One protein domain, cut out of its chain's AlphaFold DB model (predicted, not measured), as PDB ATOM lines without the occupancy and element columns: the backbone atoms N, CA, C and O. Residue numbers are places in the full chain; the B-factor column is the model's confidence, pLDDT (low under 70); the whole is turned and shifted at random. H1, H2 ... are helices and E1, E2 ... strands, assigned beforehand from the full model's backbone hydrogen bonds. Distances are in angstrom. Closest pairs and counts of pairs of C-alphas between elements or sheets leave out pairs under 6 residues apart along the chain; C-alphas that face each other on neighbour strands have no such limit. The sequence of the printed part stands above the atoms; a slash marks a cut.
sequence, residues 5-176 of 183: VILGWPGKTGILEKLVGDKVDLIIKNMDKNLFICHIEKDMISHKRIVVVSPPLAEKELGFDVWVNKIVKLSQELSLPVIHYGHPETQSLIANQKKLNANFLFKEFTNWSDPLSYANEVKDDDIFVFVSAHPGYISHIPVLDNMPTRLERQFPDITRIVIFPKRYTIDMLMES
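This is residues 5 to 176 of the 183 residues of an uncharacterized protein of Bacteroidales bacterium (UniProt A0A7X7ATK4). A twisted sheet of seven strands forms the core and curls round the long helix H2 on one face, while H4 covers E7 on the opposite face and H3 lies over the edge strand E5. H1 grazes the sheet near its other edge with residues 24 to 29; residues 12 to 19 and, at the far end of the printed part, residues 171 to 176 stick out from the body. The 172 printed residues include five named helices and seven named strands, in the order E1 H1 E2 E3 H2 E4 H3 E5 E6 H4 E7 H5. The sheet is mixed, in the order E1 E2 E7 E6 E3 E4 E5, and the class is mixed, helices and strands. The whole is compact, with a radius of gyration of the C-alphas of 15.7 A and spans of 45 by 37 by 32 A.

E1, residues 5 to 8, begins at C-alpha 5 (-9.731, 28.685, 91.732). H1, residues 17 to 30, is 19.6 A long, and E2, residues 34 to 39, is 16.5 A. E3 has residues 49 to 53. H2, residues 64 to 78, measures 21.4 A and begins at C-alpha 64 (-6.203, 29.527, 106.082). E4 has residues 82 to 86, H3 residues 88 to 96 and E5 residues 104 to 108. E6, residues 126 to 131, is 15.6 A long; H4 has residues 147 to 154; E7, residues 159 to 164, is 17.0 A. H5, residues 170 to 175, ends at C-alpha 175 (-25.434, 38.162, 107.961).

E1 and E2 are parallel, with N 7 and O 36 2.8 A apart. E2 and E7 are antiparallel, with N 37 and O 162 at 2.8 A. The other neighbours are parallel: E7 and E6 with N 161 and O 128 at 2.8 A, E6 and E3 with N 129 and O 51 at 2.7 A, E3 and E4 with N 83 and O 50 at 2.8 A, E4 and E5 with N 105 and O 82 at 2.8 A. E1 H1 E2, E3 H2 E4, E4 H3 E5 and E6 H4 E7 are strand-helix-strand units, two parallel neighbour strands with a helix between, each with a right-handed crossover. H2 is on the sheet; its closest C-alphas to E3 are those of Ser 75 and Ile 50, 7.0 A apart. H3 runs along E5 at 9 degrees on the local plane, at a height over the sheet of 9.5 A; Pro 88 and Glu 108 have the closest C-alphas, 6.1 A. H2 and H3 are close but not clearly touching, with the C-alphas of Val 68 and Ile 94 7.5 A apart, at a steep tilt of 61 degrees. H4, at a height of 10.0 A, lies over E7 and only just over E6, with 3 of its C-alphas there; it comes closest to E7 at the C-alphas of Pro 148 and Val 162, 6.8 A. H5 is not on the sheet. Every O i to N i+4 pair is within hydrogen-bond range in H2, H3, H4 and H5; in H1, 9 of 10 are.

The C-alphas of Ile 15 and Lys 98, 48.3 A apart, are the two farthest apart. The printed part has no cut; the links E5 to E6 and E6 to H4 are long. The mean pLDDT of the printed part is 85.7; residues 11 to 22, 98, 171 and 174 to 176 are under 70.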
ATOM      1  N   VAL A   5      -9.994  28.361  93.135       94.56
ATOM      2  CA  VAL A   5      -9.731  28.685  91.732       94.56
ATOM      3  C   VAL A   5      -8.225  28.599  91.495       94.56
ATOM      4  O   VAL A   5      -7.444  29.136  92.276       94.56
ATOM      5  N   ILE A   6      -7.814  27.918  90.424       93.69
ATOM      6  CA  ILE A   6      -6.408  27.799  90.022       93.69
ATOM      7  C   ILE A   6      -6.242  28.462  88.658       93.69
ATOM      8  O   ILE A   6      -6.984  28.152  87.728       93.69
ATOM      9  N   LEU A   7      -5.266  29.356  88.544       90.81
ATOM     10  CA  LEU A   7      -4.908  30.055  87.316       90.81
ATOM     11  C   LEU A   7      -3.450  29.787  86.959       90.81
ATOM     12  O   LEU A   7      -2.598  29.640  87.833       90.81
ATOM     13  N   GLY A   8      -3.164  29.775  85.660       87.69
ATOM     14  CA  GLY A   8      -1.793  29.872  85.179       87.69
ATOM     15  C   GLY A   8      -1.228  31.270  85.426       87.69
ATOM     16  O   GLY A   8      -1.965  32.258  85.442       87.69
ATOM     17  N   TRP A   9       0.084  31.347  85.606       84.69
ATOM     18  CA  TRP A   9       0.791  32.612  85.735       84.69
ATOM     19  C   TRP A   9       0.641  33.432  84.453       84.69
ATOM     20  O   TRP A   9       0.868  32.896  83.363       84.69
ATOM     21  N   PRO A  10       0.277  34.717  84.543       73.50
ATOM     22  CA  PRO A  10       0.258  35.584  83.370       73.50
ATOM     23  C   PRO A  10       1.693  35.728  82.836       73.50
ATOM     24  O   PRO A  10       2.533  36.295  83.520       73.50
ATOM     25  N   GLY A  11       2.014  35.168  81.661       62.72
ATOM     26  CA  GLY A  11       3.414  34.990  81.249       62.72
ATOM     27  C   GLY A  11       3.770  35.335  79.799       62.72
ATOM     28  O   GLY A  11       3.118  34.879  78.862       62.72
ATOM     29  N   LYS A  12       4.909  36.043  79.687       51.44
ATOM     30  CA  LYS A  12       5.833  36.268  78.550       51.44
ATOM     31  C   LYS A  12       5.337  37.128  77.371       51.44
ATOM     32  O   LYS A  12       4.985  36.588  76.331       51.44
ATOM     33  N   THR A  13       5.415  38.465  77.484       42.47
ATOM     34  CA  THR A  13       5.925  39.419  76.450       42.47
ATOM     35  C   THR A  13       5.623  40.878  76.833       42.47
ATOM     36  O   THR A  13       4.468  41.249  77.041       42.47
ATOM     37  N   GLY A  14       6.665  41.721  76.856       43.19
ATOM     38  CA  GLY A  14       6.693  43.119  77.330       43.19
ATOM     39  C   GLY A  14       5.846  44.165  76.585       43.19
ATOM     40  O   GLY A  14       6.210  45.334  76.538       43.19
ATOM     41  N   ILE A  15       4.727  43.768  75.974       38.19
ATOM     42  CA  ILE A  15       3.727  44.672  75.376       38.19
ATOM     43  C   ILE A  15       2.305  44.333  75.883       38.19
ATOM     44  O   ILE A  15       1.438  45.204  75.922       38.19
ATOM     45  N   LEU A  16       2.070  43.106  76.374       36.88
ATOM     46  CA  LEU A  16       0.810  42.668  77.003       36.88
ATOM     47  C   LEU A  16       0.798  42.799  78.540       36.88
ATOM     48  O   LEU A  16      -0.248  42.590  79.154       36.88
ATOM     49  N   GLU A  17       1.919  43.193  79.155       45.78
ATOM     50  CA  GLU A  17       2.102  43.299  80.615       45.78
ATOM     51  C   GLU A  17       1.081  44.213  81.310       45.78
ATOM     52  O   GLU A  17       0.617  43.873  82.394       45.78
ATOM     53  N   LYS A  18       0.659  45.324  80.688       47.19
ATOM     54  CA  LYS A  18      -0.371  46.199  81.281       47.19
ATOM     55  C   LYS A  18      -1.776  45.594  81.212       47.19
ATOM     56  O   LYS A  18      -2.449  45.503  82.224       47.19
ATOM     57  N   LEU A  19      -2.204  45.115  80.041       41.12
ATOM     58  CA  LEU A  19      -3.585  44.647  79.834       41.12
ATOM     59  C   LEU A  19      -3.879  43.288  80.487       41.12
ATOM     60  O   LEU A  19      -5.026  43.004  80.833       41.12
ATOM     61  N   VAL A  20      -2.870  42.420  80.608       49.84
ATOM     62  CA  VAL A  20      -2.996  41.137  81.319       49.84
ATOM     63  C   VAL A  20      -2.820  41.340  82.825       49.84
ATOM     64  O   VAL A  20      -3.552  40.705  83.584       49.84
ATOM     65  N   GLY A  21      -1.946  42.267  83.242       57.91
ATOM     66  CA  GLY A  21      -1.847  42.731  84.630       57.91
ATOM     67  C   GLY A  21      -3.198  43.218  85.150       57.91
ATOM     68  O   GLY A  21      -3.729  42.629  86.084       57.91
ATOM     69  N   ASP A  22      -3.843  44.144  84.431       65.44
ATOM     70  CA  ASP A  22      -5.158  44.690  84.802       65.44
ATOM     71  C   ASP A  22      -6.236  43.602  84.971       65.44
ATOM     72  O   ASP A  22      -7.110  43.698  85.834       65.44
ATOM     73  N   LYS A  23      -6.196  42.538  84.153       71.25
ATOM     74  CA  LYS A  23      -7.152  41.422  84.241       71.25
ATOM     75  C   LYS A  23      -6.872  40.507  85.425       71.25
ATOM     76  O   LYS A  23      -7.820  40.102  86.093       71.25
ATOM     77  N   VAL A  24      -5.614  40.153  85.673       74.81
ATOM     78  CA  VAL A  24      -5.248  39.315  86.826       74.81
ATOM     79  C   VAL A  24      -5.490  40.074  88.122       74.81
ATOM     80  O   VAL A  24      -6.084  39.508  89.037       74.81
ATOM     81  N   ASP A  25      -5.175  41.364  88.159       77.56
ATOM     82  CA  ASP A  25      -5.483  42.246  89.280       77.56
ATOM     83  C   ASP A  25      -6.991  42.342  89.510       77.56
ATOM     84  O   ASP A  25      -7.447  42.257  90.649       77.56
ATOM     85  N   LEU A  26      -7.796  42.439  88.445       81.50
ATOM     86  CA  LEU A  26      -9.254  42.398  88.559       81.50
ATOM     87  C   LEU A  26      -9.745  41.048  89.098       81.50
ATOM     88  O   LEU A  26     -10.664  41.026  89.918       81.50
ATOM     89  N   ILE A  27      -9.152  39.930  88.669       85.19
ATOM     90  CA  ILE A  27      -9.510  38.601  89.177       85.19
ATOM     91  C   ILE A  27      -9.161  38.492  90.660       85.19
ATOM     92  O   ILE A  27     -10.034  38.145  91.448       85.19
ATOM     93  N   ILE A  28      -7.937  38.850  91.056       83.50
ATOM     94  CA  ILE A  28      -7.519  38.892  92.461       83.50
ATOM     95  C   ILE A  28      -8.486  39.787  93.245       83.50
ATOM     96  O   ILE A  28      -9.073  39.359  94.236       83.50
ATOM     97  N   LYS A  29      -8.748  41.009  92.775       82.88
ATOM     98  CA  LYS A  29      -9.609  41.983  93.457       82.88
ATOM     99  C   LYS A  29     -11.051  41.514  93.640       82.88
ATOM    100  O   LYS A  29     -11.683  41.928  94.611       82.88
ATOM    101  N   ASN A  30     -11.580  40.673  92.754       84.19
ATOM    102  CA  ASN A  30     -12.973  40.209  92.800       84.19
ATOM    103  C   ASN A  30     -13.130  38.741  93.230       84.19
ATOM    104  O   ASN A  30     -14.256  38.266  93.329       84.19
ATOM    105  N   MET A  31     -12.042  38.024  93.528       88.12
ATOM    106  CA  MET A  31     -12.124  36.620  93.928       88.12
ATOM    107  C   MET A  31     -12.697  36.458  95.342       88.12
ATOM    108  O   MET A  31     -12.238  37.099  96.288       88.12
ATOM    109  N   ASP A  32     -13.685  35.581  95.494       87.94
ATOM    110  CA  ASP A  32     -14.331  35.229  96.766       87.94
ATOM    111  C   ASP A  32     -13.992  33.793  97.225       87.94
ATOM    112  O   ASP A  32     -14.565  33.282  98.190       87.94
ATOM    113  N   LYS A  33     -13.079  33.121  96.514       91.12
ATOM    114  CA  LYS A  33     -12.525  31.789  96.807       91.12
ATOM    115  C   LYS A  33     -11.023  31.877  97.049       91.12
ATOM    116  O   LYS A  33     -10.412  32.913  96.816       91.12
ATOM    117  N   ASN A  34     -10.416  30.773  97.478       93.81
ATOM    118  CA  ASN A  34      -8.959  30.706  97.509       93.81
ATOM    119  C   ASN A  34      -8.430  30.698  96.073       93.81
ATOM    120  O   ASN A  34      -8.787  29.812  95.293       93.81
ATOM    121  N   LEU A  35      -7.591  31.667  95.730       93.81
ATOM    122  CA  LEU A  35      -6.966  31.773  94.420       93.81
ATOM    123  C   LEU A  35      -5.540  31.251  94.481       93.81
ATOM    124  O   LEU A  35      -4.763  31.691  95.321       93.81
ATOM    125  N   PHE A  36      -5.187  30.370  93.555       94.56
ATOM    126  CA  PHE A  36      -3.826  29.893  93.356       94.56
ATOM    127  C   PHE A  36      -3.376  30.327  91.965       94.56
ATOM    128  O   PHE A  36      -3.967  29.911  90.972       94.56
ATOM    129  N   ILE A  37      -2.346  31.162  91.887       91.81
ATOM    130  CA  ILE A  37      -1.723  31.575  90.627       91.81
ATOM    131  C   ILE A  37      -0.410  30.813  90.499       91.81
ATOM    132  O   ILE A  37       0.507  31.020  91.291       91.81
ATOM    133  N   CYS A  38      -0.335  29.917  89.520       92.06
ATOM    134  CA  CYS A  38       0.724  28.923  89.411       92.06
ATOM    135  C   CYS A  38       1.563  29.131  88.152       92.06
ATOM    136  O   CYS A  38       1.042  29.163  87.037       92.06
ATOM    137  N   HIS A  39       2.878  29.174  88.318       90.94
ATOM    138  CA  HIS A  39       3.850  29.008  87.250       90.94
ATOM    139  C   HIS A  39       4.595  27.697  87.490       90.94
ATOM    140  O   HIS A  39       5.282  27.562  88.501       90.94
ATOM    141  N   ILE A  40       4.430  26.731  86.592       91.06
ATOM    142  CA  ILE A  40       5.127  25.448  86.664       91.06
ATOM    143  C   ILE A  40       6.232  25.472  85.617       91.06
ATOM    144  O   ILE A  40       5.931  25.410  84.429       91.06
ATOM    145  N   GLU A  41       7.480  25.598  86.061       88.56
ATOM    146  CA  GLU A  41       8.629  25.708  85.153       88.56
ATOM    147  C   GLU A  41       9.322  24.357  84.944       88.56
ATOM    148  O   GLU A  41       9.777  24.046  83.846       88.56
ATOM    149  N   LYS A  42       9.386  23.528  85.994       85.88
ATOM    150  CA  LYS A  42      10.073  22.230  85.977       85.88
ATOM    151  C   LYS A  42       9.108  21.072  86.198       85.88
ATOM    152  O   LYS A  42       8.034  21.235  86.778       85.88
ATOM    153  N   ASP A  43       9.531  19.880  85.783       89.44
ATOM    154  CA  ASP A  43       8.809  18.643  86.072       89.44
ATOM    155  C   ASP A  43       8.659  18.447  87.582       89.44
ATOM    156  O   ASP A  43       9.628  18.581  88.335       89.44
ATOM    157  N   MET A  44       7.470  18.034  88.024       89.00
ATOM    158  CA  MET A  44       7.154  17.894  89.452       89.00
ATOM    159  C   MET A  44       8.111  16.963  90.212       89.00
ATOM    160  O   MET A  44       8.369  17.166  91.394       89.00
ATOM    161  N   ILE A  45       8.676  15.972  89.518       90.81
ATOM    162  CA  ILE A  45       9.609  14.975  90.068       90.81
ATOM    163  C   ILE A  45      10.997  15.584  90.352       90.81
ATOM    164  O   ILE A  45      11.768  15.050  91.150       90.81
ATOM    165  N   SER A  46      11.339  16.699  89.698       93.50
ATOM    166  CA  SER A  46      12.640  17.357  89.870       93.50
ATOM    167  C   SER A  46      12.762  18.106  91.199       93.50
ATOM    168  O   SER A  46      13.878  18.313  91.679       93.50
ATOM    169  N   HIS A  47      11.631  18.459  91.814       96.81
ATOM    170  CA  HIS A  47      11.604  19.257  93.029       96.81
ATOM    171  C   HIS A  47      12.077  18.484  94.262       96.81
ATOM    172  O   HIS A  47      11.916  17.266  94.353       96.81
ATOM    173  N   LYS A  48      12.677  19.195  95.226       96.38
ATOM    174  CA  LYS A  48      13.240  18.592  96.455       96.38
ATOM    175  C   LYS A  48      12.564  19.021  97.745       96.38
ATOM    176  O   LYS A  48      12.710  18.333  98.754       96.38
ATOM    177  N   ARG A  49      11.825  20.126  97.726       96.50
ATOM    178  CA  ARG A  49      11.057  20.632  98.868       96.50
ATOM    179  C   ARG A  49      10.059  21.690  98.413       96.50
ATOM    180  O   ARG A  49      10.197  22.272  97.338       96.50
ATOM    181  N   ILE A  50       9.078  21.951  99.266       97.00
ATOM    182  CA  ILE A  50       8.141  23.062  99.114       97.00
ATOM    183  C   ILE A  50       8.555  24.141 100.111       97.00
ATOM    184  O   ILE A  50       8.635  23.875 101.310       97.00
ATOM    185  N   VAL A  51       8.828  25.347  99.632       95.94
ATOM    186  CA  VAL A  51       9.128  26.508 100.472       95.94
ATOM    187  C   VAL A  51       7.887  27.379 100.525       95.94
ATOM    188  O   VAL A  51       7.466  27.896  99.500       95.94
ATOM    189  N   VAL A  52       7.297  27.536 101.706       95.75
ATOM    190  CA  VAL A  52       6.108  28.363 101.928       95.75
ATOM    191  C   VAL A  52       6.489  29.587 102.733       95.75
ATOM    192  O   VAL A  52       7.144  29.464 103.765       95.75
ATOM    193  N   VAL A  53       6.039  30.754 102.293       94.31
ATOM    194  CA  VAL A  53       6.191  32.012 103.019       94.31
ATOM    195  C   VAL A  53       4.817  32.624 103.232       94.31
ATOM    196  O   VAL A  53       4.073  32.794 102.267       94.31
ATOM    197  N   SER A  54       4.471  32.937 104.481       95.06
ATOM    198  CA  SER A  54       3.188  33.556 104.831       95.06
ATOM    199  C   SER A  54       3.364  34.790 105.721       95.06
ATOM    200  O   SER A  54       4.261  34.792 106.569       95.06
ATOM    201  N   PRO A  55       2.540  35.843 105.536       94.44
ATOM    202  CA  PRO A  55       2.542  37.023 106.391       94.44
ATOM    203  C   PRO A  55       2.091  36.687 107.821       94.44
ATOM    204  O   PRO A  55       1.439  35.664 108.048       94.44
ATOM    205  N   PRO A  56       2.407  37.542 108.811       93.75
ATOM    206  CA  PRO A  56       1.786  37.477 110.127       93.75
ATOM    207  C   PRO A  56       0.263  37.541 109.998       93.75
ATOM    208  O   PRO A  56      -0.263  38.170 109.079       93.75
ATOM    209  N   LEU A  57      -0.436  36.914 110.943       95.50
ATOM    210  CA  LEU A  57      -1.899  36.844 110.982       95.50
ATOM    211  C   LEU A  57      -2.530  36.063 109.818       95.50
ATOM    212  O   LEU A  57      -3.752  36.078 109.680       95.50
ATOM    213  N   ALA A  58      -1.751  35.339 109.005       95.44
ATOM    214  CA  ALA A  58      -2.291  34.497 107.934       95.44
ATOM    215  C   ALA A  58      -3.277  33.431 108.452       95.44
ATOM    216  O   ALA A  58      -4.168  33.010 107.718       95.44
ATOM    217  N   GLU A  59      -3.162  33.018 109.719       95.50
ATOM    218  CA  GLU A  59      -4.113  32.138 110.411       95.50
ATOM    219  C   GLU A  59      -5.503  32.744 110.625       95.50
ATOM    220  O   GLU A  59      -6.448  32.021 110.932       95.50
ATOM    221  N   LYS A  60      -5.627  34.070 110.526       94.50
ATOM    222  CA  LYS A  60      -6.885  34.799 110.712       94.50
ATOM    223  C   LYS A  60      -7.663  34.953 109.408       94.50
ATOM    224  O   LYS A  60      -8.815  35.375 109.436       94.50
ATOM    225  N   GLU A  61      -7.056  34.610 108.277       93.38
ATOM    226  CA  GLU A  61      -7.722  34.616 106.981       93.38
ATOM    227  C   GLU A  61      -8.696  33.435 106.868       93.38
ATOM    228  O   GLU A  61      -8.355  32.297 107.193       93.38
ATOM    229  N   LEU A  62      -9.887  33.659 106.308       91.44
ATOM    230  CA  LEU A  62     -10.884  32.594 106.102       91.44
ATOM    231  C   LEU A  62     -10.365  31.425 105.256       91.44
ATOM    232  O   LEU A  62     -10.846  30.297 105.362       91.44
ATOM    233  N   GLY A  63      -9.420  31.704 104.361       92.00
ATOM    234  CA  GLY A  63      -8.804  30.707 103.497       92.00
ATOM    235  C   GLY A  63      -7.719  29.857 104.156       92.00
ATOM    236  O   GLY A  63      -7.196  28.965 103.486       92.00
ATOM    237  N   PHE A  64      -7.371  30.115 105.424       94.44
ATOM    238  CA  PHE A  64      -6.203  29.527 106.082       94.44
ATOM    239  C   PHE A  64      -6.152  28.001 105.984       94.44
ATOM    240  O   PHE A  64      -5.242  27.433 105.375       94.44
ATOM    241  N   ASP A  65      -7.183  27.330 106.495       93.31
ATOM    242  CA  ASP A  65      -7.229  25.869 106.499       93.31
ATOM    243  C   ASP A  65      -7.226  25.285 105.085       93.31
ATOM    244  O   ASP A  65      -6.688  24.200 104.854       93.31
ATOM    245  N   VAL A  66      -7.807  25.989 104.111       94.56
ATOM    246  CA  VAL A  66      -7.865  25.506 102.731       94.56
ATOM    247  C   VAL A  66      -6.464  25.448 102.137       94.56
ATOM    248  O   VAL A  66      -6.078  24.403 101.610       94.56
ATOM    249  N   TRP A  67      -5.688  26.530 102.228       95.81
ATOM    250  CA  TRP A  67      -4.358  26.532 101.627       95.81
ATOM    251  C   TRP A  67      -3.385  25.625 102.377       95.81
ATOM    252  O   TRP A  67      -2.659  24.878 101.720       95.81
ATOM    253  N   VAL A  68      -3.431  25.583 103.715       96.19
ATOM    254  CA  VAL A  68      -2.584  24.681 104.517       96.19
ATOM    255  C   VAL A  68      -2.824  23.226 104.109       96.19
ATOM    256  O   VAL A  68      -1.879  22.512 103.765       96.19
ATOM    257  N   ASN A  69      -4.088  22.796 104.034       94.69
ATOM    258  CA  ASN A  69      -4.428  21.432 103.624       94.69
ATOM    259  C   ASN A  69      -3.981  21.113 102.191       94.69
ATOM    260  O   ASN A  69      -3.602  19.975 101.904       94.69
ATOM    261  N   LYS A  70      -4.001  22.087 101.271       95.69
ATOM    262  CA  LYS A  70      -3.511  21.878  99.898       95.69
ATOM    263  C   LYS A  70      -1.998  21.791  99.811       95.69
ATOM    264  O   LYS A  70      -1.513  20.948  99.062       95.69
ATOM    265  N   ILE A  71      -1.265  22.563 100.608       96.88
ATOM    266  CA  ILE A  71       0.189  22.411 100.728       96.88
ATOM    267  C   ILE A  71       0.546  21.041 101.297       96.88
ATOM    268  O   ILE A  71       1.411  20.364 100.751       96.88
ATOM    269  N   VAL A  72      -0.158  20.589 102.333       95.94
ATOM    270  CA  VAL A  72       0.041  19.246 102.895       95.94
ATOM    271  C   VAL A  72      -0.264  18.158 101.882       95.94
ATOM    272  O   VAL A  72       0.519  17.223 101.737       95.94
ATOM    273  N   LYS A  73      -1.359  18.296 101.133       95.06
ATOM    274  CA  LYS A  73      -1.688  17.348 100.072       95.06
ATOM    275  C   LYS A  73      -0.592  17.322  99.003       95.06
ATOM    276  O   LYS A  73      -0.131  16.246  98.657       95.06
ATOM    277  N   LEU A  74      -0.126  18.481  98.536       95.19
ATOM    278  CA  LEU A  74       0.955  18.577  97.551       95.19
ATOM    279  C   LEU A  74       2.259  17.943  98.061       95.19
ATOM    280  O   LEU A  74       2.888  17.168  97.348       95.19
ATOM    281  N   SER A  75       2.626  18.227  99.312       95.88
ATOM    282  CA  SER A  75       3.773  17.627 100.000       95.88
ATOM    283  C   SER A  75       3.693  16.102 100.018       95.88
ATOM    284  O   SER A  75       4.679  15.440  99.710       95.88
ATOM    285  N   GLN A  76       2.521  15.539 100.317       94.69
ATOM    286  CA  GLN A  76       2.309  14.092 100.349       94.69
ATOM    287  C   GLN A  76       2.392  13.457  98.962       94.69
ATOM    288  O   GLN A  76       3.100  12.470  98.792       94.69
ATOM    289  N   GLU A  77       1.698  14.028  97.974       94.56
ATOM    290  CA  GLU A  77       1.678  13.489  96.608       94.56
ATOM    291  C   GLU A  77       3.077  13.503  95.974       94.56
ATOM    292  O   GLU A  77       3.436  12.585  95.242       94.56
ATOM    293  N   LEU A  78       3.895  14.510  96.292       94.81
ATOM    294  CA  LEU A  78       5.269  14.616  95.794       94.81
ATOM    295  C   LEU A  78       6.316  14.000  96.735       94.81
ATOM    296  O   LEU A  78       7.494  13.952  96.390       94.81
ATOM    297  N   SER A  79       5.910  13.529  97.919       95.00
ATOM    298  CA  SER A  79       6.813  13.067  98.985       95.00
ATOM    299  C   SER A  79       7.911  14.086  99.342       95.00
ATOM    300  O   SER A  79       9.061  13.724  99.591       95.00
ATOM    301  N   LEU A  80       7.557  15.375  99.369       95.94
ATOM    302  CA  LEU A  80       8.483  16.484  99.624       95.94
ATOM    303  C   LEU A  80       8.286  17.077 101.022       95.94
ATOM    304  O   LEU A  80       7.143  17.279 101.434       95.94
ATOM    305  N   PRO A  81       9.361  17.437 101.745       96.62
ATOM    306  CA  PRO A  81       9.238  18.206 102.977       96.62
ATOM    307  C   PRO A  81       8.764  19.636 102.686       96.62
ATOM    308  O   PRO A  81       9.018  20.186 101.609       96.62
ATOM    309  N   VAL A  82       8.120  20.252 103.676       97.38
ATOM    310  CA  VAL A  82       7.696  21.655 103.625       97.38
ATOM    311  C   VAL A  82       8.582  22.478 104.548       97.38
ATOM    312  O   VAL A  82       8.702  22.167 105.728       97.38
ATOM    313  N   ILE A  83       9.188  23.546 104.040       96.50
ATOM    314  CA  ILE A  83       9.839  24.569 104.862       96.50
ATOM    315  C   ILE A  83       8.914  25.774 104.906       96.50
ATOM    316  O   ILE A  83       8.631  26.358 103.866       96.50
ATOM    317  N   HIS A  84       8.451  26.148 106.093       96.44
ATOM    318  CA  HIS A  84       7.559  27.285 106.271       96.44
ATOM    319  C   HIS A  84       8.279  28.449 106.960       96.44
ATOM    320  O   HIS A  84       8.686  28.327 108.117       96.44
ATOM    321  N   TYR A  85       8.378  29.581 106.264       95.25
ATOM    322  CA  TYR A  85       8.820  30.870 106.790       95.25
ATOM    323  C   TYR A  85       7.603  31.714 107.171       95.25
ATOM    324  O   TYR A  85       6.723  31.953 106.345       95.25
ATOM    325  N   GLY A  86       7.533  32.169 108.419       94.69
ATOM    326  CA  GLY A  86       6.444  33.043 108.861       94.69
ATOM    327  C   GLY A  86       6.454  33.302 110.361       94.69
ATOM    328  O   GLY A  86       7.418  32.961 111.052       94.69
ATOM    329  N   HIS A  87       5.370  33.888 110.862       96.25
ATOM    330  CA  HIS A  87       5.239  34.240 112.273       96.25
ATOM    331  C   HIS A  87       5.081  32.989 113.169       96.25
ATOM    332  O   HIS A  87       4.352  32.067 112.784       96.25
ATOM    333  N   PRO A  88       5.692  32.938 114.373       96.12
ATOM    334  CA  PRO A  88       5.612  31.772 115.261       96.12
ATOM    335  C   PRO A  88       4.186  31.365 115.661       96.12
ATOM    336  O   PRO A  88       3.908  30.179 115.826       96.12
ATOM    337  N   GLU A  89       3.262  32.321 115.784       96.06
ATOM    338  CA  GLU A  89       1.854  32.030 116.108       96.06
ATOM    339  C   GLU A  89       1.158  31.241 114.992       96.06
ATOM    340  O   GLU A  89       0.581  30.181 115.249       96.06
ATOM    341  N   THR A  90       1.296  31.691 113.740       96.38
ATOM    342  CA  THR A  90       0.814  30.972 112.555       96.38
ATOM    343  C   THR A  90       1.421  29.570 112.497       96.38
ATOM    344  O   THR A  90       0.715  28.583 112.294       96.38
ATOM    345  N   GLN A  91       2.732  29.458 112.733       96.50
ATOM    346  CA  GLN A  91       3.452  28.180 112.726       96.50
ATOM    347  C   GLN A  91       2.952  27.221 113.805       96.50
ATOM    348  O   GLN A  91       2.758  26.039 113.526       96.50
ATOM    349  N   SER A  92       2.704  27.720 115.017       95.62
ATOM    350  CA  SER A  92       2.159  26.925 116.118       95.62
ATOM    351  C   SER A  92       0.795  26.340 115.756       95.62
ATOM    352  O   SER A  92       0.532  25.165 116.016       95.62
ATOM    353  N   LEU A  93      -0.063  27.118 115.094       95.50
ATOM    354  CA  LEU A  93      -1.357  26.624 114.633       95.50
ATOM    355  C   LEU A  93      -1.209  25.553 113.558       95.50
ATOM    356  O   LEU A  93      -1.842  24.510 113.696       95.50
ATOM    357  N   ILE A  94      -0.342  25.751 112.556       95.31
ATOM    358  CA  ILE A  94      -0.046  24.725 111.541       95.31
ATOM    359  C   ILE A  94       0.459  23.443 112.221       95.31
ATOM    360  O   ILE A  94      -0.062  22.361 111.962       95.31
ATOM    361  N   ALA A  95       1.423  23.549 113.138       92.62
ATOM    362  CA  ALA A  95       2.009  22.407 113.842       92.62
ATOM    363  C   ALA A  95       0.986  21.622 114.684       92.62
ATOM    364  O   ALA A  95       1.076  20.400 114.800       92.62
ATOM    365  N   ASN A  96      -0.003  22.311 115.259       90.00
ATOM    366  CA  ASN A  96      -1.028  21.704 116.108       90.00
ATOM    367  C   ASN A  96      -2.173  21.040 115.325       90.00
ATOM    368  O   ASN A  96      -3.021  20.365 115.924       90.00
ATOM    369  N   GLN A  97      -2.216  21.176 113.996       87.00
ATOM    370  CA  GLN A  97      -3.195  20.475 113.172       87.00
ATOM    371  C   GLN A  97      -2.851  18.976 113.102       87.00
ATOM    372  O   GLN A  97      -2.170  18.504 112.197       87.00
ATOM    373  N   LYS A  98      -3.396  18.192 114.045       63.66
ATOM    374  CA  LYS A  98      -3.172  16.735 114.212       63.66
ATOM    375  C   LYS A  98      -3.385  15.873 112.955       63.66
ATOM    376  O   LYS A  98      -3.023  14.703 112.959       63.66
ATOM    377  N   LYS A  99      -4.034  16.408 111.916       70.56
ATOM    378  CA  LYS A  99      -4.329  15.715 110.651       70.56
ATOM    379  C   LYS A  99      -3.265  15.935 109.569       70.56
ATOM    380  O   LYS A  99      -3.349  15.304 108.515       70.56
ATOM    381  N   LEU A 100      -2.295  16.823 109.787       73.69
ATOM    382  CA  LEU A 100      -1.261  17.105 108.800       73.69
ATOM    383  C   LEU A 100      -0.183  16.019 108.847       73.69
ATOM    384  O   LEU A 100       0.777  16.100 109.604       73.69
ATOM    385  N   ASN A 101      -0.319  15.001 107.996       76.44
ATOM    386  CA  ASN A 101       0.729  13.998 107.772       76.44
ATOM    387  C   ASN A 101       1.805  14.538 106.804       76.44
ATOM    388  O   ASN A 101       2.086  13.903 105.790       76.44
ATOM    389  N   ALA A 102       2.332  15.739 107.045       81.25
ATOM    390  CA  ALA A 102       3.408  16.337 106.254       81.25
ATOM    391  C   ALA A 102       4.553  16.772 107.169       81.25
ATOM    392  O   ALA A 102       4.332  17.232 108.288       81.25
ATOM    393  N   ASN A 103       5.785  16.622 106.685       88.31
ATOM    394  CA  ASN A 103       6.976  17.003 107.433       88.31
ATOM    395  C   ASN A 103       7.244  18.504 107.259       88.31
ATOM    396  O   ASN A 103       7.814  18.911 106.243       88.31
ATOM    397  N   PHE A 104       6.808  19.309 108.230       94.19
ATOM    398  CA  PHE A 104       7.102  20.740 108.281       94.19
ATOM    399  C   PHE A 104       8.392  21.025 109.049       94.19
ATOM    400  O   PHE A 104       8.561  20.604 110.192       94.19
ATOM    401  N   LEU A 105       9.253  21.837 108.445       95.69
ATOM    402  CA  LEU A 105      10.317  22.570 109.114       95.69
ATOM    403  C   LEU A 105       9.901  24.038 109.218       95.69
ATOM    404  O   LEU A 105       9.709  24.705 108.203       95.69
ATOM    405  N   PHE A 106       9.796  24.551 110.437       96.12
ATOM    406  CA  PHE A 106       9.430  25.941 110.680       96.12
ATOM    407  C   PHE A 106      10.673  26.813 110.846       96.12
ATOM    408  O   PHE A 106      11.589  26.471 111.596       96.12
ATOM    409  N   LYS A 107      10.698  27.941 110.136       94.88
ATOM    410  CA  LYS A 107      11.721  28.982 110.254       94.88
ATOM    411  C   LYS A 107      11.036  30.299 110.561       94.88
ATOM    412  O   LYS A 107      10.177  30.745 109.807       94.88
ATOM    413  N   GLU A 108      11.355  30.896 111.698       95.06
ATOM    414  CA  GLU A 108      10.766  32.180 112.067       95.06
ATOM    415  C   GLU A 108      11.120  33.244 111.019       95.06
ATOM    416  O   GLU A 108      12.277  33.384 110.620       95.06
ATOM    417  N   PHE A 109      10.109  33.984 110.568       92.69
ATOM    418  CA  PHE A 109      10.282  35.108 109.662       92.69
ATOM    419  C   PHE A 109       9.332  36.243 110.042       92.69
ATOM    420  O   PHE A 109       8.118  36.165 109.847       92.69
ATOM    421  N   THR A 110       9.904  37.306 110.603       87.56
ATOM    422  CA  THR A 110       9.169  38.463 111.136       87.56
ATOM    423  C   THR A 110       9.611  39.789 110.512       87.56
ATOM    424  O   THR A 110       8.916  40.794 110.649       87.56
ATOM    425  N   ASN A 111      10.727  39.810 109.772       86.38
ATOM    426  CA  ASN A 111      11.246  41.021 109.141       86.38
ATOM    427  C   ASN A 111      10.648  41.257 107.744       86.38
ATOM    428  O   ASN A 111      11.245  40.926 106.721       86.38
ATOM    429  N   TRP A 112       9.488  41.905 107.702       85.31
ATOM    430  CA  TRP A 112       8.788  42.226 106.454       85.31
ATOM    431  C   TRP A 112       9.274  43.501 105.759       85.31
ATOM    432  O   TRP A 112       8.787  43.815 104.677       85.31
ATOM    433  N   SER A 113      10.250  44.220 106.328       83.56
ATOM    434  CA  SER A 113      10.872  45.360 105.633       83.56
ATOM    435  C   SER A 113      11.625  44.923 104.369       83.56
ATOM    436  O   SER A 113      11.666  45.667 103.391       83.56
ATOM    437  N   ASP A 114      12.126  43.683 104.359       83.31
ATOM    438  CA  ASP A 114      12.632  42.998 103.172       83.31
ATOM    439  C   ASP A 114      12.046  41.573 103.068       83.31
ATOM    440  O   ASP A 114      12.641  40.604 103.555       83.31
ATOM    441  N   PRO A 115      10.889  41.417 102.393       77.38
ATOM    442  CA  PRO A 115      10.212  40.131 102.210       77.38
ATOM    443  C   PRO A 115      10.971  39.126 101.344       77.38
ATOM    444  O   PRO A 115      10.468  38.029 101.133       77.38
ATOM    445  N   LEU A 116      12.118  39.506 100.772       80.31
ATOM    446  CA  LEU A 116      12.976  38.631  99.972       80.31
ATOM    447  C   LEU A 116      14.340  38.437 100.638       80.31
ATOM    448  O   LEU A 116      15.247  37.892 100.023       80.31
ATOM    449  N   SER A 117      14.495  38.805 101.910       83.56
ATOM    450  CA  SER A 117      15.743  38.581 102.650       83.56
ATOM    451  C   SER A 117      16.111  37.093 102.787       83.56
ATOM    452  O   SER A 117      17.294  36.765 102.863       83.56
ATOM    453  N   TYR A 118      15.138  36.175 102.721       76.69
ATOM    454  CA  TYR A 118      15.384  34.723 102.650       76.69
ATOM    455  C   TYR A 118      15.699  34.221 101.230       76.69
ATOM    456  O   TYR A 118      15.891  33.022 101.038       76.69
ATOM    457  N   ALA A 119      15.756  35.094 100.217       77.88
ATOM    458  CA  ALA A 119      15.959  34.706  98.821       77.88
ATOM    459  C   ALA A 119      17.211  33.853  98.594       77.88
ATOM    460  O   ALA A 119      17.186  32.936  97.782       77.88
ATOM    461  N   ASN A 120      18.284  34.118  99.342       80.06
ATOM    462  CA  ASN A 120      19.527  33.344  99.267       80.06
ATOM    463  C   ASN A 120      19.360  31.887  99.739       80.06
ATOM    464  O   ASN A 120      20.236  31.058  99.506       80.06
ATOM    465  N   GLU A 121      18.263  31.570 100.428       84.75
ATOM    466  CA  GLU A 121      17.930  30.214 100.859       84.75
ATOM    467  C   GLU A 121      17.055  29.461  99.852       84.75
ATOM    468  O   GLU A 121      16.879  28.247 100.012       84.75
ATOM    469  N   VAL A 122      16.502  30.158  98.852       86.06
ATOM    470  CA  VAL A 122      15.701  29.574  97.770       86.06
ATOM    471  C   VAL A 122      16.638  28.897  96.775       86.06
ATOM    472  O   VAL A 122      17.662  29.453  96.382       86.06
ATOM    473  N   LYS A 123      16.294  27.672  96.389       91.56
ATOM    474  CA  LYS A 123      17.044  26.859  95.431       91.56
ATOM    475  C   LYS A 123      16.229  26.639  94.171       91.56
ATOM    476  O   LYS A 123      15.003  26.604  94.211       91.56
ATOM    477  N   ASP A 124      16.920  26.397  93.067       90.50
ATOM    478  CA  ASP A 124      16.284  26.209  91.764       90.50
ATOM    479  C   ASP A 124      15.353  24.984  91.710       90.50
ATOM    480  O   ASP A 124      14.498  24.894  90.833       90.50
ATOM    481  N   ASP A 125      15.534  24.004  92.596       93.88
ATOM    482  CA  ASP A 125      14.703  22.802  92.718       93.88
ATOM    483  C   ASP A 125      13.580  22.936  93.764       93.88
ATOM    484  O   ASP A 125      12.887  21.960  94.067       93.88
ATOM    485  N   ASP A 126      13.334  24.141  94.278       95.06
ATOM    486  CA  ASP A 126      12.224  24.416  95.187       95.06
ATOM    487  C   ASP A 126      10.905  24.618  94.428       95.06
ATOM    488  O   ASP A 126      10.861  25.177  93.331       95.06
ATOM    489  N   ILE A 127       9.800  24.195  95.047       95.62
ATOM    490  CA  ILE A 127       8.477  24.759  94.754       95.62
ATOM    491  C   ILE A 127       8.298  25.940  95.696       95.62
ATOM    492  O   ILE A 127       8.160  25.749  96.907       95.62
ATOM    493  N   PHE A 128       8.303  27.148  95.151       94.25
ATOM    494  CA  PHE A 128       8.158  28.358  95.937       94.25
ATOM    495  C   PHE A 128       6.684  28.751  96.077       94.25
ATOM    496  O   PHE A 128       5.976  28.927  95.091       94.25
ATOM    497  N   VAL A 129       6.202  28.905  97.303       94.75
ATOM    498  CA  VAL A 129       4.816  29.253  97.611       94.75
ATOM    499  C   VAL A 129       4.795  30.517  98.448       94.75
ATOM    500  O   VAL A 129       5.383  30.576  99.525       94.75
ATOM    501  N   PHE A 130       4.053  31.509  97.981       93.00
ATOM    502  CA  PHE A 130       3.849  32.759  98.687       93.00
ATOM    503  C   PHE A 130       2.369  32.947  99.006       93.00
ATOM    504  O   PHE A 130       1.536  33.006  98.100       93.00
ATOM    505  N   VAL A 131       2.035  33.038 100.290       94.50
ATOM    506  CA  VAL A 131       0.694  33.410 100.742       94.50
ATOM    507  C   VAL A 131       0.639  34.930 100.806       94.50
ATOM    508  O   VAL A 131       1.456  35.554 101.473       94.50
ATOM    509  N   SER A 132      -0.299  35.522 100.080       90.75
ATOM    510  CA  SER A 132      -0.577  36.957 100.089       90.75
ATOM    511  C   SER A 132      -1.893  37.230 100.820       90.75
ATOM    512  O   SER A 132      -2.554  36.309 101.299       90.75
ATOM    513  N   ALA A 133      -2.301  38.491 100.866       89.50
ATOM    514  CA  ALA A 133      -3.605  38.905 101.359       89.50
ATOM    515  C   ALA A 133      -4.171  40.012 100.471       89.50
ATOM    516  O   ALA A 133      -3.434  40.742  99.805       89.50
ATOM    517  N   HIS A 134      -5.494  40.136 100.451       86.62
ATOM    518  CA  HIS A 134      -6.138  41.213  99.711       86.62
ATOM    519  C   HIS A 134      -5.961  42.553 100.442       86.62
ATOM    520  O   HIS A 134      -6.012  42.574 101.672       86.62
ATOM    521  N   PRO A 135      -5.825  43.680  99.721       84.75
ATOM    522  CA  PRO A 135      -5.809  44.995 100.352       84.75
ATOM    523  C   PRO A 135      -7.003  45.196 101.294       84.75
ATOM    524  O   PRO A 135      -8.145  44.926 100.913       84.75
ATOM    525  N   GLY A 136      -6.728  45.654 102.520       83.94
ATOM    526  CA  GLY A 136      -7.738  45.866 103.566       83.94
ATOM    527  C   GLY A 136      -8.089  44.633 104.410       83.94
ATOM    528  O   GLY A 136      -8.981  44.725 105.250       83.94
ATOM    529  N   TYR A 137      -7.415  43.495 104.206       87.56
ATOM    530  CA  TYR A 137      -7.569  42.288 105.032       87.56
ATOM    531  C   TYR A 137      -6.494  42.193 106.121       87.56
ATOM    532  O   TYR A 137      -5.468  42.869 106.068       87.56
ATOM    533  N   ILE A 138      -6.744  41.355 107.128       89.88
ATOM    534  CA  ILE A 138      -6.000  41.342 108.395       89.88
ATOM    535  C   ILE A 138      -4.512  41.000 108.245       89.88
ATOM    536  O   ILE A 138      -3.697  41.544 108.986       89.88
ATOM    537  N   SER A 139      -4.146  40.146 107.286       91.69
ATOM    538  CA  SER A 139      -2.744  39.777 107.028       91.69
ATOM    539  C   SER A 139      -2.091  40.579 105.889       91.69
ATOM    540  O   SER A 139      -0.993  40.254 105.431       91.69
ATOM    541  N   HIS A 140      -2.747  41.648 105.415       91.88
ATOM    542  CA  HIS A 140      -2.225  42.503 104.348       91.88
ATOM    543  C   HIS A 140      -1.045  43.354 104.813       91.88
ATOM    544  O   HIS A 140      -1.123  44.082 105.800       91.88
ATOM    545  N   ILE A 141       0.050  43.290 104.051       89.50
ATOM    546  CA  ILE A 141       1.215  44.154 104.230       89.50
ATOM    547  C   ILE A 141       1.517  44.818 102.878       89.50
ATOM    548  O   ILE A 141       1.827  44.101 101.927       89.50
ATOM    549  N   PRO A 142       1.511  46.162 102.769       87.12
ATOM    550  CA  PRO A 142       1.662  46.866 101.486       87.12
ATOM    551  C   PRO A 142       2.930  46.519 100.693       87.12
ATOM    552  O   PRO A 142       2.931  46.483  99.466       87.12
ATOM    553  N   VAL A 143       4.031  46.203 101.383       83.88
ATOM    554  CA  VAL A 143       5.288  45.767 100.742       83.88
ATOM    555  C   VAL A 143       5.123  44.470  99.927       83.88
ATOM    556  O   VAL A 143       5.973  44.151  99.090       83.88
ATOM    557  N   LEU A 144       4.030  43.731 100.159       83.25
ATOM    558  CA  LEU A 144       3.721  42.461  99.513       83.25
ATOM    559  C   LEU A 144       2.895  42.593  98.230       83.25
ATOM    560  O   LEU A 144       2.850  41.635  97.461       83.25
ATOM    561  N   ASP A 145       2.323  43.766  97.943       80.56
ATOM    562  CA  ASP A 145       1.440  43.977  96.783       80.56
ATOM    563  C   ASP A 145       2.117  43.603  95.458       80.56
ATOM    564  O   ASP A 145       1.521  42.978  94.587       80.56
ATOM    565  N   ASN A 146       3.411  43.911  95.336       76.69
ATOM    566  CA  ASN A 146       4.200  43.640  94.132       76.69
ATOM    567  C   ASN A 146       4.994  42.323  94.202       76.69
ATOM    568  O   ASN A 146       5.885  42.096  93.380       76.69
ATOM    569  N   MET A 147       4.738  41.459  95.190       78.94
ATOM    570  CA  MET A 147       5.509  40.223  95.373       78.94
ATOM    571  C   MET A 147       5.440  39.259  94.197       78.94
ATOM    572  O   MET A 147       6.503  38.760  93.838       78.94
ATOM    573  N   PRO A 148       4.288  39.026  93.537       78.06
ATOM    574  CA  PRO A 148       4.259  38.184  92.346       78.06
ATOM    575  C   PRO A 148       5.271  38.656  91.291       78.06
ATOM    576  O   PRO A 148       6.128  37.887  90.861       78.06
ATOM    577  N   THR A 149       5.263  39.951  90.960       79.88
ATOM    578  CA  THR A 149       6.195  40.548  89.993       79.88
ATOM    579  C   THR A 149       7.648  40.490  90.466       79.88
ATOM    580  O   THR A 149       8.549  40.227  89.670       79.88
ATOM    581  N   ARG A 150       7.915  40.724  91.759       80.56
ATOM    582  CA  ARG A 150       9.275  40.622  92.319       80.56
ATOM    583  C   ARG A 150       9.808  39.190  92.254       80.56
ATOM    584  O   ARG A 150      10.958  39.007  91.868       80.56
ATOM    585  N   LEU A 151       8.976  38.200  92.581       80.19
ATOM    586  CA  LEU A 151       9.319  36.779  92.520       80.19
ATOM    587  C   LEU A 151       9.615  36.338  91.090       80.19
ATOM    588  O   LEU A 151      10.618  35.675  90.867       80.19
ATOM    589  N   GLU A 152       8.799  36.748  90.120       83.00
ATOM    590  CA  GLU A 152       9.054  36.460  88.705       83.00
ATOM    591  C   GLU A 152      10.379  37.061  88.219       83.00
ATOM    592  O   GLU A 152      11.130  36.402  87.507       83.00
ATOM    593  N   ARG A 153      10.703  38.291  88.635       83.75
ATOM    594  CA  ARG A 153      11.964  38.946  88.253       83.75
ATOM    595  C   ARG A 153      13.191  38.319  88.909       83.75
ATOM    596  O   ARG A 153      14.245  38.284  88.284       83.75
ATOM    597  N   GLN A 154      13.083  37.906  90.170       83.19
ATOM    598  CA  GLN A 154      14.210  37.363  90.929       83.19
ATOM    599  C   GLN A 154      14.426  35.868  90.673       83.19
ATOM    600  O   GLN A 154      15.565  35.409  90.671       83.19
ATOM    601  N   PHE A 155      13.345  35.128  90.437       84.19
ATOM    602  CA  PHE A 155      13.328  33.677  90.280       84.19
ATOM    603  C   PHE A 155      12.527  33.277  89.028       84.19
ATOM    604  O   PHE A 155      11.469  32.642  89.141       84.19
ATOM    605  N   PRO A 156      12.996  33.660  87.825       85.25
ATOM    606  CA  PRO A 156      12.258  33.417  86.588       85.25
ATOM    607  C   PRO A 156      12.039  31.923  86.330       85.25
ATOM    608  O   PRO A 156      10.956  31.554  85.883       85.25
ATOM    609  N   ASP A 157      13.016  31.090  86.707       87.62
ATOM    610  CA  ASP A 157      13.074  29.665  86.362       87.62
ATOM    611  C   ASP A 157      12.624  28.726  87.505       87.62
ATOM    612  O   ASP A 157      12.900  27.520  87.498       87.62
ATOM    613  N   ILE A 158      11.961  29.274  88.530       90.56
ATOM    614  CA  ILE A 158      11.468  28.517  89.687       90.56
ATOM    615  C   ILE A 158       9.960  28.298  89.565       90.56
ATOM    616  O   ILE A 158       9.197  29.236  89.317       90.56
ATOM    617  N   THR A 159       9.522  27.059  89.817       93.62
ATOM    618  CA  THR A 159       8.100  26.743  89.999       93.62
ATOM    619  C   THR A 159       7.563  27.540  91.182       93.62
ATOM    620  O   THR A 159       8.008  27.354  92.316       93.62
ATOM    621  N   ARG A 160       6.590  28.415  90.929       91.94
ATOM    622  CA  ARG A 160       6.063  29.355  91.924       91.94
ATOM    623  C   ARG A 160       4.544  29.348  91.981       91.94
ATOM    624  O   ARG A 160       3.868  29.226  90.961       91.94
ATOM    625  N   ILE A 161       4.014  29.505  93.184       93.75
ATOM    626  CA  ILE A 161       2.584  29.570  93.471       93.75
ATOM    627  C   ILE A 161       2.340  30.783  94.361       93.75
ATOM    628  O   ILE A 161       2.932  30.892  95.433       93.75
ATOM    629  N   VAL A 162       1.449  31.679  93.948       92.75
ATOM    630  CA  VAL A 162       0.929  32.736  94.822       92.75
ATOM    631  C   VAL A 162      -0.488  32.376  95.231       92.75
ATOM    632  O   VAL A 162      -1.318  32.047  94.384       92.75
ATOM    633  N   ILE A 163      -0.753  32.437  96.530       94.81
ATOM    634  CA  ILE A 163      -2.041  32.097  97.122       94.81
ATOM    635  C   ILE A 163      -2.688  33.372  97.648       94.81
ATOM    636  O   ILE A 163      -2.087  34.071  98.458       94.81
ATOM    637  N   PHE A 164      -3.923  33.642  97.234       92.81
ATOM    638  CA  PHE A 164      -4.786  34.627  97.884       92.81
ATOM    639  C   PHE A 164      -5.899  33.888  98.634       92.81
ATOM    640  O   PHE A 164      -6.708  33.201  97.996       92.81
ATOM    641  N   PRO A 165      -5.923  33.963  99.976       94.00
ATOM    642  CA  PRO A 165      -6.954  33.341 100.788       94.00
ATOM    643  C   PRO A 165      -8.357  33.838 100.437       94.00
ATOM    644  O   PRO A 165      -8.559  34.993 100.065       94.00
ATOM    645  N   LYS A 166      -9.345  32.953 100.601       92.06
ATOM    646  CA  LYS A 166     -10.763  33.309 100.489       92.06
ATOM    647  C   LYS A 166     -11.102  34.516 101.376       92.06
ATOM    648  O   LYS A 166     -10.653  34.602 102.515       92.06
ATOM    649  N   ARG A 167     -11.994  35.367 100.867       84.50
ATOM    650  CA  ARG A 167     -12.563  36.533 101.546       84.50
ATOM    651  C   ARG A 167     -13.987  36.307 102.040       84.50
ATOM    652  O   ARG A 167     -14.679  35.397 101.570       84.50
ATOM    653  N   TYR A 168     -14.431  37.166 102.955       78.12
ATOM    654  CA  TYR A 168     -15.851  37.284 103.259       78.12
ATOM    655  C   TYR A 168     -16.563  37.875 102.040       78.12
ATOM    656  O   TYR A 168     -16.062  38.800 101.398       78.12
ATOM    657  N   THR A 169     -17.726  37.327 101.705       74.00
ATOM    658  CA  THR A 169     -18.627  37.980 100.747       74.00
ATOM    659  C   THR A 169     -19.415  39.071 101.467       74.00
ATOM    660  O   THR A 169     -19.556  39.018 102.687       74.00
ATOM    661  N   ILE A 170     -19.927  40.056 100.724       70.44
ATOM    662  CA  ILE A 170     -20.776  41.114 101.296       70.44
ATOM    663  C   ILE A 170     -21.967  40.487 102.029       70.44
ATOM    664  O   ILE A 170     -22.223  40.852 103.168       70.44
ATOM    665  N   ASP A 171     -22.602  39.474 101.439       69.62
ATOM    666  CA  ASP A 171     -23.719  38.757 102.059       69.62
ATOM    667  C   ASP A 171     -23.316  38.129 103.405       69.62
ATOM    668  O   ASP A 171     -24.007  38.308 104.402       69.62
ATOM    669  N   MET A 172     -22.139  37.491 103.480       70.06
ATOM    670  CA  MET A 172     -21.617  36.925 104.735       70.06
ATOM    671  C   MET A 172     -21.338  37.985 105.805       70.06
ATOM    672  O   MET A 172     -21.513  37.698 106.984       70.06
ATOM    673  N   LEU A 173     -20.890  39.181 105.412       70.19
ATOM    674  CA  LEU A 173     -20.655  40.292 106.344       70.19
ATOM    675  C   LEU A 173     -21.966  40.917 106.828       70.19
ATOM    676  O   LEU A 173     -22.048  41.365 107.965       70.19
ATOM    677  N   MET A 174     -22.988  40.953 105.972       69.12
ATOM    678  CA  MET A 174     -24.312  41.473 106.321       69.12
ATOM    679  C   MET A 174     -25.107  40.506 107.209       69.12
ATOM    680  O   MET A 174     -25.958  40.953 107.973       69.12
ATOM    681  N   GLU A 175     -24.836  39.203 107.112       67.50
ATOM    682  CA  GLU A 175     -25.434  38.162 107.961       67.50
ATOM    683  C   GLU A 175     -24.686  37.947 109.287       67.50
ATOM    684  O   GLU A 175     -25.241  37.347 110.208       67.50
ATOM    685  N   SER A 176     -23.437  38.410 109.407       59.53
ATOM    686  CA  SER A 176     -22.673  38.306 110.651       59.53
ATOM    687  C   SER A 176     -22.987  39.469 111.596       59.53
ATOM    688  O   SER A 176     -22.746  40.620 111.247       59.53
TER     689      SER A 176